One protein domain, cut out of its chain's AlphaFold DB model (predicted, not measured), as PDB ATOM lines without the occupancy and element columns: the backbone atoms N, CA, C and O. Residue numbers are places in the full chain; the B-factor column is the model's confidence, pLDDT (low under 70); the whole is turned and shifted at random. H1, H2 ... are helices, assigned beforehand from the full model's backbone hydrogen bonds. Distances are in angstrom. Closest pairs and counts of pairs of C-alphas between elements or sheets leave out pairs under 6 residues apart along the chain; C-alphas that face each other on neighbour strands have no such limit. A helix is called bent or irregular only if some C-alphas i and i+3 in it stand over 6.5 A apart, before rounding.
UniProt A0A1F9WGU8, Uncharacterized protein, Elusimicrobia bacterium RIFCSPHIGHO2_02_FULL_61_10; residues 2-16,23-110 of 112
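AT A GLANCE: This is residues 2 to 16 and 23 to 110 of the 112 residues of an uncharacterized protein of Elusimicrobia bacterium RIFCSPHIGHO2_02_FULL_61_10 (UniProt A0A1F9WGU8). One very long helix, H3, is bent sharply at residues 81 and 82 and folds back as a wide hairpin-like V of two long arms, H3a and H3b, which run opposite ways without touching. The short helix H1 packs on H3b, while the long helix H2 touches no helix, leaving a loose, open frame with few contacts. The printed part has 103 residues with three named helices, H1, H2 and H3 in chain order, and no named strand; its class is all helix. It is loose, with a radius of gyration of the C-alphas of 16.8 A, and spans 53 by 38 by 24 A.

HOW THE PARTS SIT: H3, residues 57 to 108, was assigned as one helix by its hydrogen bonds but is bent: C-alphas 80 and 83 are 8.6 A apart. Its arms, H3a at residues 57 to 80 and H3b at residues 83 to 108, stand at a shallow tilt of 33 degrees, only just short of steep. H3b is irregular, with C-alphas 84 and 87 7.2 A apart. H1, residues 2 to 14, touches H3b through residues 87 to 98 of that arm alone; their closest C-alphas, of Gly 2 and Gly 94, are 4.0 A apart. They run opposite ways at a shallow tilt of 35.0 degrees, only just short of steep. H2, residues 28 to 51, is apart from H1, H3a and H3b. Each O i to N i+4 pair is within hydrogen-bond range in H2, against 7 of 9 in H1, 19 of 20 in H3a and 20 of 22 in H3b.

IN THESE COORDINATES: H3a is 35.0 A long and H3b 39.3 A, ending at C-alpha 108 (31.360, 86.636, 91.467). H2 is 34.7 A long, from C-alpha 28 (10.990, 66.720, 71.890). H1 is 20.0 A long, from C-alpha 2 (15.031, 81.510, 82.115); it is neither bent nor irregular, but only just: C-alphas 11 and 14 are 6.2 A apart.

THE WHOLE: The C-alphas farthest apart, of Glu 16 and Gln 53, are 52.9 A apart. Residues 17 to 22 are not printed, and C-alphas 16 and 23 are 14.9 A apart across that cut, within the link from H1 to H2. The link from H2 to H3a is tight. Mean pLDDT of the printed part is 78.9; it is under 70 at residues 8 to 16, 23 to 26, 53 and 80 to 87.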
ATOM      1  N   GLY A   2      15.813  80.317  81.735       71.31
ATOM      2  CA  GLY A   2      15.031  81.510  82.115       71.31
ATOM      3  C   GLY A   2      14.728  82.499  80.978       71.31
ATOM      4  O   GLY A   2      13.588  82.915  80.820       71.31
ATOM      5  N   GLY A   3      15.710  82.802  80.119       73.62
ATOM      6  CA  GLY A   3      15.493  83.671  78.952       73.62
ATOM      7  C   GLY A   3      14.561  83.087  77.882       73.62
ATOM      8  O   GLY A   3      13.817  83.838  77.265       73.62
ATOM      9  N   LYS A   4      14.556  81.756  77.698       73.94
ATOM     10  CA  LYS A   4      13.641  81.067  76.770       73.94
ATOM     11  C   LYS A   4      12.208  81.105  77.309       73.94
ATOM     12  O   LYS A   4      11.328  81.505  76.569       73.94
ATOM     13  N   MET A   5      12.020  80.829  78.602       73.06
ATOM     14  CA  MET A   5      10.718  80.924  79.283       73.06
ATOM     15  C   MET A   5      10.155  82.350  79.262       73.06
ATOM     16  O   MET A   5       8.968  82.558  79.050       73.06
ATOM     17  N   LEU A   6      11.007  83.364  79.453       76.50
ATOM     18  CA  LEU A   6      10.563  84.755  79.378       76.50
ATOM     19  C   LEU A   6      10.211  85.152  77.933       76.50
ATOM     20  O   LEU A   6       9.216  85.835  77.715       76.50
ATOM     21  N   TYR A   7      11.002  84.710  76.950       74.00
ATOM     22  CA  TYR A   7      10.719  84.921  75.528       74.00
ATOM     23  C   TYR A   7       9.416  84.236  75.090       74.00
ATOM     24  O   TYR A   7       8.600  84.872  74.429       74.00
ATOM     25  N   GLU A   8       9.198  82.982  75.490       69.12
ATOM     26  CA  GLU A   8       7.966  82.224  75.231       69.12
ATOM     27  C   GLU A   8       6.763  82.912  75.891       69.12
ATOM     28  O   GLU A   8       5.787  83.212  75.204       69.12
ATOM     29  N   ALA A   9       6.882  83.332  77.154       66.38
ATOM     30  CA  ALA A   9       5.829  84.087  77.822       66.38
ATOM     31  C   ALA A   9       5.502  85.432  77.141       66.38
ATOM     32  O   ALA A   9       4.342  85.818  77.094       66.38
ATOM     33  N   PHE A  10       6.477  86.172  76.596       67.31
ATOM     34  CA  PHE A  10       6.183  87.423  75.879       67.31
ATOM     35  C   PHE A  10       5.647  87.201  74.460       67.31
ATOM     36  O   PHE A  10       4.835  88.007  74.005       67.31
ATOM     37  N   LYS A  11       6.063  86.131  73.773       62.91
ATOM     38  CA  LYS A  11       5.632  85.814  72.402       62.91
ATOM     39  C   LYS A  11       4.192  85.290  72.342       62.91
ATOM     40  O   LYS A  11       3.478  85.603  71.398       62.91
ATOM     41  N   ILE A  12       3.730  84.575  73.370       55.06
ATOM     42  CA  ILE A  12       2.339  84.081  73.471       55.06
ATOM     43  C   ILE A  12       1.318  85.235  73.601       55.06
ATOM     44  O   ILE A  12       0.133  85.057  73.340       55.06
ATOM     45  N   LYS A  13       1.759  86.453  73.946       46.34
ATOM     46  CA  LYS A  13       0.885  87.622  74.133       46.34
ATOM     47  C   LYS A  13       0.321  88.221  72.826       46.34
ATOM     48  O   LYS A  13      -0.534  89.097  72.913       46.34
ATOM     49  N   GLU A  14       0.775  87.777  71.649       44.41
ATOM     50  CA  GLU A  14       0.289  88.257  70.339       44.41
ATOM     51  C   GLU A  14      -0.699  87.308  69.627       44.41
ATOM     52  O   GLU A  14      -1.361  87.747  68.691       44.41
ATOM     53  N   GLU A  15      -0.887  86.065  70.083       39.47
ATOM     54  CA  GLU A  15      -1.801  85.097  69.448       39.47
ATOM     55  C   GLU A  15      -2.854  84.569  70.441       39.47
ATOM     56  O   GLU A  15      -2.722  83.502  71.038       39.47
ATOM     57  N   GLU A  16      -3.960  85.308  70.590       44.97
ATOM     58  CA  GLU A  16      -5.247  84.692  70.936       44.97
ATOM     59  C   GLU A  16      -5.760  83.927  69.708       44.97
ATOM     60  O   GLU A  16      -6.538  84.466  68.937       44.97
ATOM     61  N   THR A  23       4.615  75.106  69.443       49.06
ATOM     62  CA  THR A  23       5.609  74.529  70.361       49.06
ATOM     63  C   THR A  23       4.836  73.899  71.511       49.06
ATOM     64  O   THR A  23       4.536  74.542  72.514       49.06
ATOM     65  N   CYS A  24       4.424  72.645  71.331       54.03
ATOM     66  CA  CYS A  24       3.810  71.875  72.400       54.03
ATOM     67  C   CYS A  24       4.761  71.869  73.614       54.03
ATOM     68  O   CYS A  24       5.966  71.690  73.425       54.03
ATOM     69  N   PRO A  25       4.259  71.969  74.857       56.06
ATOM     70  CA  PRO A  25       5.095  71.803  76.053       56.06
ATOM     71  C   PRO A  25       5.812  70.436  76.083       56.06
ATOM     72  O   PRO A  25       6.816  70.264  76.770       56.06
ATOM     73  N   PHE A  26       5.329  69.479  75.284       58.88
ATOM     74  CA  PHE A  26       5.919  68.160  75.052       58.88
ATOM     75  C   PHE A  26       6.743  68.046  73.763       58.88
ATOM     76  O   PHE A  26       7.028  66.933  73.324       58.88
ATOM     77  N   ASP A  27       7.108  69.158  73.125       72.56
ATOM     78  CA  ASP A  27       7.995  69.109  71.970       72.56
ATOM     79  C   ASP A  27       9.344  68.497  72.372       72.56
ATOM     80  O   ASP A  27       9.982  68.907  73.351       72.56
ATOM     81  N   THR A  28       9.782  67.500  71.605       76.81
ATOM     82  CA  THR A  28      10.990  66.720  71.890       76.81
ATOM     83  C   THR A  28      12.223  67.617  71.987       76.81
ATOM     84  O   THR A  28      13.098  67.364  72.820       76.81
ATOM     85  N   GLY A  29      12.295  68.694  71.196       79.50
ATOM     86  CA  GLY A  29      13.390  69.658  71.256       79.50
ATOM     87  C   GLY A  29      13.422  70.397  72.593       79.50
ATOM     88  O   GLY A  29      14.460  70.449  73.256       79.50
ATOM     89  N   THR A  30      12.277  70.911  73.041       78.00
ATOM     90  CA  THR A  30      12.161  71.614  74.328       78.00
ATOM     91  C   THR A  30      12.444  70.694  75.516       78.00
ATOM     92  O   THR A  30      13.229  71.071  76.390       78.00
ATOM     93  N   LEU A  31      11.896  69.475  75.523       82.31
ATOM     94  CA  LEU A  31      12.153  68.485  76.576       82.31
ATOM     95  C   LEU A  31      13.628  68.067  76.641       82.31
ATOM     96  O   LEU A  31      14.170  67.920  77.734       82.31
ATOM     97  N   THR A  32      14.301  67.929  75.495       86.00
ATOM     98  CA  THR A  32      15.730  67.572  75.449       86.00
ATOM     99  C   THR A  32      16.593  68.673  76.057       86.00
ATOM    100  O   THR A  32      17.455  68.400  76.892       86.00
ATOM    101  N   VAL A  33      16.347  69.934  75.687       85.69
ATOM    102  CA  VAL A  33      17.095  71.069  76.247       85.69
ATOM    103  C   VAL A  33      16.812  71.187  77.751       85.69
ATOM    104  O   VAL A  33      17.752  71.407  78.519       85.69
ATOM    105  N   LEU A  34      15.558  70.995  78.188       84.88
ATOM    106  CA  LEU A  34      15.178  70.996  79.607       84.88
ATOM    107  C   LEU A  34      15.923  69.907  80.382       84.88
ATOM    108  O   LEU A  34      16.558  70.211  81.388       84.88
ATOM    109  N   ALA A  35      15.918  68.675  79.875       87.31
ATOM    110  CA  ALA A  35      16.610  67.549  80.492       87.31
ATOM    111  C   ALA A  35      18.118  67.807  80.636       87.31
ATOM    112  O   ALA A  35      18.677  67.566  81.707       87.31
ATOM    113  N   ILE A  36      18.770  68.356  79.602       90.81
ATOM    114  CA  ILE A  36      20.195  68.721  79.664       90.81
ATOM    115  C   ILE A  36      20.428  69.801  80.730       90.81
ATOM    116  O   ILE A  36      21.326  69.656  81.558       90.81
ATOM    117  N   ALA A  37      19.620  70.865  80.749       87.62
ATOM    118  CA  ALA A  37      19.786  71.946  81.721       87.62
ATOM    119  C   ALA A  37      19.582  71.466  83.168       87.62
ATOM    120  O   ALA A  37      20.395  71.782  84.034       87.62
ATOM    121  N   THR A  38      18.543  70.666  83.422       89.00
ATOM    122  CA  THR A  38      18.269  70.083  84.744       89.00
ATOM    123  C   THR A  38      19.353  69.087  85.164       89.00
ATOM    124  O   THR A  38      19.708  69.032  86.338       89.00
ATOM    125  N   SER A  39      19.933  68.330  84.226       93.38
ATOM    126  CA  SER A  39      21.031  67.407  84.535       93.38
ATOM    127  C   SER A  39      22.306  68.133  84.972       93.38
ATOM    128  O   SER A  39      22.993  67.644  85.869       93.38
ATOM    129  N   ILE A  40      22.641  69.271  84.352       91.81
ATOM    130  CA  ILE A  40      23.813  70.076  84.741       91.81
ATOM    131  C   ILE A  40      23.610  70.663  86.144       91.81
ATOM    132  O   ILE A  40      24.528  70.624  86.961       91.81
ATOM    133  N   ASP A  41      22.403  71.149  86.438       89.06
ATOM    134  CA  ASP A  41      22.041  71.683  87.756       89.06
ATOM    135  C   ASP A  41      22.144  70.612  88.862       89.06
ATOM    136  O   ASP A  41      22.827  70.810  89.870       89.06
ATOM    137  N   ALA A  42      21.586  69.418  88.625       88.75
ATOM    138  CA  ALA A  42      21.686  68.291  89.555       88.75
ATOM    139  C   ALA A  42      23.141  67.836  89.785       88.75
ATOM    140  O   ALA A  42      23.515  67.480  90.907       88.75
ATOM    141  N   LEU A  43      23.979  67.874  88.742       90.25
ATOM    142  CA  LEU A  43      25.403  67.545  88.840       90.25
ATOM    143  C   LEU A  43      26.173  68.574  89.678       90.25
ATOM    144  O   LEU A  43      26.986  68.177  90.512       90.25
ATOM    145  N   ALA A  44      25.900  69.870  89.506       89.69
ATOM    146  CA  ALA A  44      26.533  70.922  90.299       89.69
ATOM    147  C   ALA A  44      26.252  70.737  91.799       89.69
ATOM    148  O   ALA A  44      27.189  70.687  92.598       89.69
ATOM    149  N   VAL A  45      24.985  70.521  92.170       87.19
ATOM    150  CA  VAL A  45      24.583  70.248  93.563       87.19
ATOM    151  C   VAL A  45      25.239  68.968  94.100       87.19
ATOM    152  O   VAL A  45      25.734  68.950  95.231       87.19
ATOM    153  N   GLY A  46      25.296  67.906  93.289       87.31
ATOM    154  CA  GLY A  46      25.945  66.646  93.657       87.31
ATOM    155  C   GLY A  46      27.441  66.800  93.956       87.31
ATOM    156  O   GLY A  46      27.925  66.293  94.971       87.31
ATOM    157  N   LEU A  47      28.169  67.548  93.120       87.50
ATOM    158  CA  LEU A  47      29.583  67.847  93.349       87.50
ATOM    159  C   LEU A  47      29.782  68.707  94.602       87.50
ATOM    160  O   LEU A  47      30.649  68.393  95.418       87.50
ATOM    161  N   THR A  48      28.955  69.736  94.812       87.00
ATOM    162  CA  THR A  48      29.015  70.584  96.014       87.00
ATOM    163  C   THR A  48      28.868  69.768  97.301       87.00
ATOM    164  O   THR A  48      29.660  69.950  98.228       87.00
ATOM    165  N   PHE A  49      27.924  68.822  97.368       85.62
ATOM    166  CA  PHE A  49      27.784  67.957  98.545       85.62
ATOM    167  C   PHE A  49      28.957  66.991  98.727       85.62
ATOM    168  O   PHE A  49      29.366  66.754  99.865       85.62
ATOM    169  N   SER A  50      29.534  66.482  97.635       83.25
ATOM    170  CA  SER A  50      30.736  65.644  97.706       83.25
ATOM    171  C   SER A  50      31.937  66.405  98.281       83.25
ATOM    172  O   SER A  50      32.733  65.814  99.011       83.25
ATOM    173  N   PHE A  51      32.068  67.702  97.987       82.44
ATOM    174  CA  PHE A  51      33.129  68.548  98.547       82.44
ATOM    175  C   PHE A  51      32.901  68.920 100.015       82.44
ATOM    176  O   PHE A  51      33.868  69.092 100.752       82.44
ATOM    177  N   LEU A  52      31.646  69.007 100.463       77.75
ATOM    178  CA  LEU A  52      31.313  69.361 101.845       77.75
ATOM    179  C   LEU A  52      31.538  68.216 102.858       77.75
ATOM    180  O   LEU A  52      31.341  68.437 104.049       77.75
ATOM    181  N   GLN A  53      31.948  67.012 102.424       67.81
ATOM    182  CA  GLN A  53      32.189  65.822 103.273       67.81
ATOM    183  C   GLN A  53      31.057  65.490 104.272       67.81
ATOM    184  O   GLN A  53      31.266  64.811 105.279       67.81
ATOM    185  N   VAL A  54      29.831  65.937 103.996       71.12
ATOM    186  CA  VAL A  54      28.654  65.635 104.818       71.12
ATOM    187  C   VAL A  54      28.020  64.343 104.310       71.12
ATOM    188  O   VAL A  54      28.083  64.030 103.122       71.12
ATOM    189  N   SER A  55      27.375  63.588 105.199       79.62
ATOM    190  CA  SER A  55      26.546  62.442 104.811       79.62
ATOM    191  C   SER A  55      25.539  62.847 103.726       79.62
ATOM    192  O   SER A  55      24.628  63.624 103.995       79.62
ATOM    193  N   ILE A  56      25.689  62.298 102.515       82.50
ATOM    194  CA  ILE A  56      24.826  62.575 101.348       82.50
ATOM    195  C   ILE A  56      23.398  62.046 101.564       82.50
ATOM    196  O   ILE A  56      22.436  62.553 100.987       82.50
ATOM    197  N   ILE A  57      23.234  61.061 102.449       85.25
ATOM    198  CA  ILE A  57      21.957  60.384 102.692       85.25
ATOM    199  C   ILE A  57      20.907  61.356 103.256       85.25
ATOM    200  O   ILE A  57      19.757  61.334 102.821       85.25
ATOM    201  N   ALA A  58      21.289  62.235 104.190       86.62
ATOM    202  CA  ALA A  58      20.344  63.153 104.832       86.62
ATOM    203  C   ALA A  58      19.825  64.254 103.870       86.62
ATOM    204  O   ALA A  58      18.605  64.430 103.775       86.62
ATOM    205  N   PRO A  59      20.693  64.955 103.107       87.81
ATOM    206  CA  PRO A  59      20.271  65.905 102.078       87.81
ATOM    207  C   PRO A  59      19.403  65.259 100.999       87.81
ATOM    208  O   PRO A  59      18.358  65.807 100.661       87.81
ATOM    209  N   VAL A  60      19.781  64.075 100.501       88.06
ATOM    210  CA  VAL A  60      19.029  63.387  99.437       88.06
ATOM    211  C   VAL A  60      17.623  63.010  99.899       88.06
ATOM    212  O   VAL A  60      16.662  63.267  99.174       88.06
ATOM    213  N   LEU A  61      17.469  62.471 101.115       90.19
ATOM    214  CA  LEU A  61      16.145  62.169 101.668       90.19
ATOM    215  C   LEU A  61      15.290  63.428 101.837       90.19
ATOM    216  O   LEU A  61      14.099  63.409 101.527       90.19
ATOM    217  N   THR A  62      15.892  64.528 102.286       90.81
ATOM    218  CA  THR A  62      15.175  65.790 102.509       90.81
ATOM    219  C   THR A  62      14.723  66.414 101.187       90.81
ATOM    220  O   THR A  62      13.550  66.757 101.042       90.81
ATOM    221  N   ILE A  63      15.617  66.505 100.196       90.00
ATOM    222  CA  ILE A  63      15.303  67.038  98.861       90.00
ATOM    223  C   ILE A  63      14.251  66.163  98.181       90.00
ATOM    224  O   ILE A  63      13.291  66.694  97.623       90.00
ATOM    225  N   GLY A  64      14.381  64.837  98.274       90.50
ATOM    226  CA  GLY A  64      13.407  63.896  97.729       90.50
ATOM    227  C   GLY A  64      12.022  64.067  98.354       90.50
ATOM    228  O   GLY A  64      11.037  64.190  97.629       90.50
ATOM    229  N   ALA A  65      11.940  64.153  99.685       95.00
ATOM    230  CA  ALA A  65      10.674  64.335 100.393       95.00
ATOM    231  C   ALA A  65       9.999  65.675 100.054       95.00
ATOM    232  O   ALA A  65       8.806  65.705  99.747       95.00
ATOM    233  N   VAL A  66      10.756  66.778 100.064       95.00
ATOM    234  CA  VAL A  66      10.228  68.113  99.737       95.00
ATOM    235  C   VAL A  66       9.798  68.188  98.273       95.00
ATOM    236  O   VAL A  66       8.696  68.657  97.993       95.00
ATOM    237  N   THR A  67      10.617  67.678  97.347       91.31
ATOM    238  CA  THR A  67      10.290  67.645  95.911       91.31
ATOM    239  C   THR A  67       9.039  66.817  95.661       91.31
ATOM    240  O   THR A  67       8.145  67.269  94.955       91.31
ATOM    241  N   PHE A  68       8.918  65.647  96.289       93.50
ATOM    242  CA  PHE A  68       7.737  64.798  96.154       93.50
ATOM    243  C   PHE A  68       6.462  65.505  96.638       93.50
ATOM    244  O   PHE A  68       5.461  65.540  95.920       93.50
ATOM    245  N   LEU A  69       6.505  66.123  97.823       95.31
ATOM    246  CA  LEU A  69       5.378  66.888  98.364       95.31
ATOM    247  C   LEU A  69       5.012  68.077  97.465       95.31
ATOM    248  O   LEU A  69       3.829  68.273  97.169       95.31
ATOM    249  N   MET A  70       6.006  68.834  96.987       92.62
ATOM    250  CA  MET A  70       5.779  69.937  96.049       92.62
ATOM    251  C   MET A  70       5.214  69.457  94.716       92.62
ATOM    252  O   MET A  70       4.299  70.095  94.207       92.62
ATOM    253  N   SER A  71       5.697  68.347  94.152       91.31
ATOM    254  CA  SER A  71       5.169  67.799  92.900       91.31
ATOM    255  C   SER A  71       3.710  67.376  93.053       91.31
ATOM    256  O   SER A  71       2.888  67.736  92.215       91.31
ATOM    257  N   VAL A  72       3.349  66.684  94.138       92.31
ATOM    258  CA  VAL A  72       1.951  66.288  94.390       92.31
ATOM    259  C   VAL A  72       1.049  67.515  94.564       92.31
ATOM    260  O   VAL A  72      -0.038  67.570  93.981       92.31
ATOM    261  N   ALA A  73       1.492  68.513  95.333       89.50
ATOM    262  CA  ALA A  73       0.751  69.759  95.509       89.50
ATOM    263  C   ALA A  73       0.622  70.535  94.187       89.50
ATOM    264  O   ALA A  73      -0.469  70.980  93.833       89.50
ATOM    265  N   GLY A  74       1.714  70.638  93.430       86.50
ATOM    266  CA  GLY A  74       1.785  71.322  92.143       86.50
ATOM    267  C   GLY A  74       0.879  70.692  91.093       86.50
ATOM    268  O   GLY A  74       0.160  71.416  90.415       86.50
ATOM    269  N   VAL A  75       0.819  69.359  91.012       85.50
ATOM    270  CA  VAL A  75      -0.093  68.652  90.095       85.50
ATOM    271  C   VAL A  75      -1.556  68.916  90.463       85.50
ATOM    272  O   VAL A  75      -2.363  69.209  89.582       85.50
ATOM    273  N   LYS A  76      -1.913  68.883  91.756       84.81
ATOM    274  CA  LYS A  76      -3.287  69.195  92.197       84.81
ATOM    275  C   LYS A  76      -3.688  70.645  91.905       84.81
ATOM    276  O   LYS A  76      -4.801  70.888  91.438       84.81
ATOM    277  N   LEU A  77      -2.793  71.598  92.172       82.12
ATOM    278  CA  LEU A  77      -3.028  73.023  91.919       82.12
ATOM    279  C   LEU A  77      -3.074  73.329  90.413       82.12
ATOM    280  O   LEU A  77      -3.982  74.020  89.953       82.12
ATOM    281  N   GLY A  78      -2.150  72.753  89.641       75.06
ATOM    282  CA  GLY A  78      -2.078  72.899  88.187       75.06
ATOM    283  C   GLY A  78      -3.295  72.314  87.471       75.06
ATOM    284  O   GLY A  78      -3.821  72.938  86.555       75.06
ATOM    285  N   SER A  79      -3.821  71.182  87.949       73.81
ATOM    286  CA  SER A  79      -5.037  70.567  87.401       73.81
ATOM    287  C   SER A  79      -6.296  71.430  87.561       73.81
ATOM    288  O   SER A  79      -7.227  71.259  86.783       73.81
ATOM    289  N   THR A  80      -6.364  72.308  88.569       67.75
ATOM    290  CA  THR A  80      -7.586  73.078  88.879       67.75
ATOM    291  C   THR A  80      -7.538  74.504  88.313       67.75
ATOM    292  O   THR A  80      -8.577  75.056  87.966       67.75
ATOM    293  N   GLY A  81      -6.346  75.106  88.197       64.62
ATOM    294  CA  GLY A  81      -6.161  76.499  87.756       64.62
ATOM    295  C   GLY A  81      -5.404  76.692  86.434       64.62
ATOM    296  O   GLY A  81      -5.090  77.832  86.089       64.62
ATOM    297  N   GLY A  82      -5.084  75.611  85.713       57.91
ATOM    298  CA  GLY A  82      -4.073  75.589  84.646       57.91
ATOM    299  C   GLY A  82      -4.243  76.626  83.534       57.91
ATOM    300  O   GLY A  82      -3.284  77.309  83.200       57.91
ATOM    301  N   HIS A  83      -5.455  76.834  83.015       57.47
ATOM    302  CA  HIS A  83      -5.623  77.585  81.764       57.47
ATOM    303  C   HIS A  83      -5.349  79.101  81.870       57.47
ATOM    304  O   HIS A  83      -4.965  79.723  80.889       57.47
ATOM    305  N   PHE A  84      -5.543  79.727  83.039       57.09
ATOM    306  CA  PHE A  84      -5.303  81.177  83.196       57.09
ATOM    307  C   PHE A  84      -3.940  81.494  83.829       57.09
ATOM    308  O   PHE A  84      -3.420  82.598  83.688       57.09
ATOM    309  N   PHE A  85      -3.356  80.536  84.553       63.88
ATOM    310  CA  PHE A  85      -2.101  80.740  85.278       63.88
ATOM    311  C   PHE A  85      -0.853  80.380  84.468       63.88
ATOM    312  O   PHE A  85       0.222  80.851  84.832       63.88
ATOM    313  N   GLU A  86      -0.974  79.609  83.385       65.44
ATOM    314  CA  GLU A  86       0.158  79.099  82.593       65.44
ATOM    315  C   GLU A  86       1.127  80.214  82.168       65.44
ATOM    316  O   GLU A  86       2.273  80.247  82.618       65.44
ATOM    317  N   HIS A  87       0.627  81.228  81.460       64.75
ATOM    318  CA  HIS A  87       1.438  82.362  81.006       64.75
ATOM    319  C   HIS A  87       2.042  83.166  82.170       64.75
ATOM    320  O   HIS A  87       3.174  83.655  82.103       64.75
ATOM    321  N   LYS A  88       1.282  83.379  83.250       71.94
ATOM    322  CA  LYS A  88       1.741  84.222  84.366       71.94
ATOM    323  C   LYS A  88       2.825  83.517  85.186       71.94
ATOM    324  O   LYS A  88       3.748  84.176  85.664       71.94
ATOM    325  N   MET A  89       2.719  82.198  85.323       76.44
ATOM    326  CA  MET A  89       3.687  81.365  86.033       76.44
ATOM    327  C   MET A  89       4.960  81.153  85.214       76.44
ATOM    328  O   MET A  89       6.048  81.201  85.788       76.44
ATOM    329  N   GLU A  90       4.853  81.003  83.894       75.38
ATOM    330  CA  GLU A  90       6.015  80.887  83.009       75.38
ATOM    331  C   GLU A  90       6.851  82.177  82.987       75.38
ATOM    332  O   GLU A  90       8.063  82.140  83.220       75.38
ATOM    333  N   ALA A  91       6.197  83.338  82.845       78.56
ATOM    334  CA  ALA A  91       6.859  84.640  82.931       78.56
ATOM    335  C   ALA A  91       7.541  84.853  84.292       78.56
ATOM    336  O   ALA A  91       8.689  85.298  84.360       78.56
ATOM    337  N   ALA A  92       6.841  84.527  85.387       82.38
ATOM    338  CA  ALA A  92       7.376  84.668  86.738       82.38
ATOM    339  C   ALA A  92       8.592  83.757  86.963       82.38
ATOM    340  O   ALA A  92       9.605  84.214  87.493       82.38
ATOM    341  N   GLY A  93       8.525  82.499  86.515       81.50
ATOM    342  CA  GLY A  93       9.637  81.553  86.596       81.50
ATOM    343  C   GLY A  93      10.853  82.013  85.790       81.50
ATOM    344  O   GLY A  93      11.969  82.035  86.315       81.50
ATOM    345  N   GLY A  94      10.637  82.462  84.550       82.31
ATOM    346  CA  GLY A  94      11.692  83.016  83.702       82.31
ATOM    347  C   GLY A  94      12.378  84.228  84.334       82.31
ATOM    348  O   GLY A  94      13.611  84.292  84.377       82.31
ATOM    349  N   LEU A  95      11.592  85.151  84.897       87.00
ATOM    350  CA  LEU A  95      12.101  86.353  85.554       87.00
ATOM    351  C   LEU A  95      12.929  86.018  86.805       87.00
ATOM    352  O   LEU A  95      14.042  86.524  86.951       87.00
ATOM    353  N   ILE A  96      12.431  85.131  87.674       88.69
ATOM    354  CA  ILE A  96      13.149  84.687  88.880       88.69
ATOM    355  C   ILE A  96      14.497  84.052  88.506       88.69
ATOM    356  O   ILE A  96      15.517  84.379  89.114       88.69
ATOM    357  N   LEU A  97      14.532  83.195  87.481       85.12
ATOM    358  CA  LEU A  97      15.769  82.551  87.026       85.12
ATOM    359  C   LEU A  97      16.796  83.555  86.486       85.12
ATOM    360  O   LEU A  97      17.990  83.407  86.755       85.12
ATOM    361  N   ILE A  98      16.351  84.579  85.751       86.75
ATOM    362  CA  ILE A  98      17.237  85.650  85.271       86.75
ATOM    363  C   ILE A  98      17.821  86.424  86.455       86.75
ATOM    364  O   ILE A  98      19.028  86.660  86.484       86.75
ATOM    365  N   PHE A  99      17.002  86.764  87.453       88.94
ATOM    366  CA  PHE A  99      17.475  87.458  88.650       88.94
ATOM    367  C   PHE A  99      18.483  86.633  89.453       88.94
ATOM    368  O   PHE A  99      19.510  87.177  89.853       88.94
ATOM    369  N   ILE A 100      18.236  85.336  89.660       87.62
ATOM    370  CA  ILE A 100      19.177  84.454  90.369       87.62
ATOM    371  C   ILE A 100      20.513  84.385  89.619       87.62
ATOM    372  O   ILE A 100      21.565  84.569  90.231       87.62
ATOM    373  N   GLY A 101      20.482  84.184  88.297       84.81
ATOM    374  CA  GLY A 101      21.697  84.132  87.481       84.81
ATOM    375  C   GLY A 101      22.481  85.445  87.499       84.81
ATOM    376  O   GLY A 101      23.699  85.434  87.669       84.81
ATOM    377  N   LEU A 102      21.785  86.581  87.389       88.12
ATOM    378  CA  LEU A 102      22.411  87.902  87.433       88.12
ATOM    379  C   LEU A 102      23.009  88.197  88.812       88.12
ATOM    380  O   LEU A 102      24.113  88.730  88.895       88.12
ATOM    381  N   LYS A 103      22.312  87.808  89.887       88.19
ATOM    382  CA  LYS A 103      22.806  87.959  91.258       88.19
ATOM    383  C   LYS A 103      24.120  87.199  91.450       88.19
ATOM    384  O   LYS A 103      25.090  87.788  91.908       88.19
ATOM    385  N   ILE A 104      24.167  85.926  91.054       86.81
ATOM    386  CA  ILE A 104      25.376  85.096  91.174       86.81
ATOM    387  C   ILE A 104      26.523  85.683  90.341       86.81
ATOM    388  O   ILE A 104      27.655  85.745  90.815       86.81
ATOM    389  N   LEU A 105      26.235  86.147  89.120       86.38
ATOM    390  CA  LEU A 105      27.236  86.753  88.240       86.38
ATOM    391  C   LEU A 105      27.860  88.010  88.867       86.38
ATOM    392  O   LEU A 105      29.079  88.144  88.869       86.38
ATOM    393  N   LEU A 106      27.040  88.912  89.411       88.12
ATOM    394  CA  LEU A 106      27.514  90.144  90.053       88.12
ATOM    395  C   LEU A 106      28.292  89.870  91.346       88.12
ATOM    396  O   LEU A 106      29.310  90.521  91.581       88.12
ATOM    397  N   GLU A 107      27.849  88.888  92.135       87.12
ATOM    398  CA  GLU A 107      28.525  88.443  93.361       87.12
ATOM    399  C   GLU A 107      29.905  87.835  93.047       87.12
ATOM    400  O   GLU A 107      30.872  88.062  93.765       87.12
ATOM    401  N   HIS A 108      30.053  87.130  91.919       81.56
ATOM    402  CA  HIS A 108      31.360  86.636  91.467       81.56
ATOM    403  C   HIS A 108      32.240  87.688  90.776       81.56
ATOM    404  O   HIS A 108      33.462  87.547  90.788       81.56
ATOM    405  N   LEU A 109      31.664  88.739  90.182       83.00
ATOM    406  CA  LEU A 109      32.428  89.830  89.562       83.00
ATOM    407  C   LEU A 109      32.926  90.888  90.567       83.00
ATOM    408  O   LEU A 109      33.602  91.831  90.156       83.00
ATOM    409  N   GLY A 110      32.626  90.742  91.862       71.44
ATOM    410  CA  GLY A 110      33.135  91.623  92.920       71.44
ATOM    411  C   GLY A 110      32.467  93.000  92.978       71.44
ATOM    412  O   GLY A 110      33.039  93.937  93.533       71.44
TER     413      GLY A 110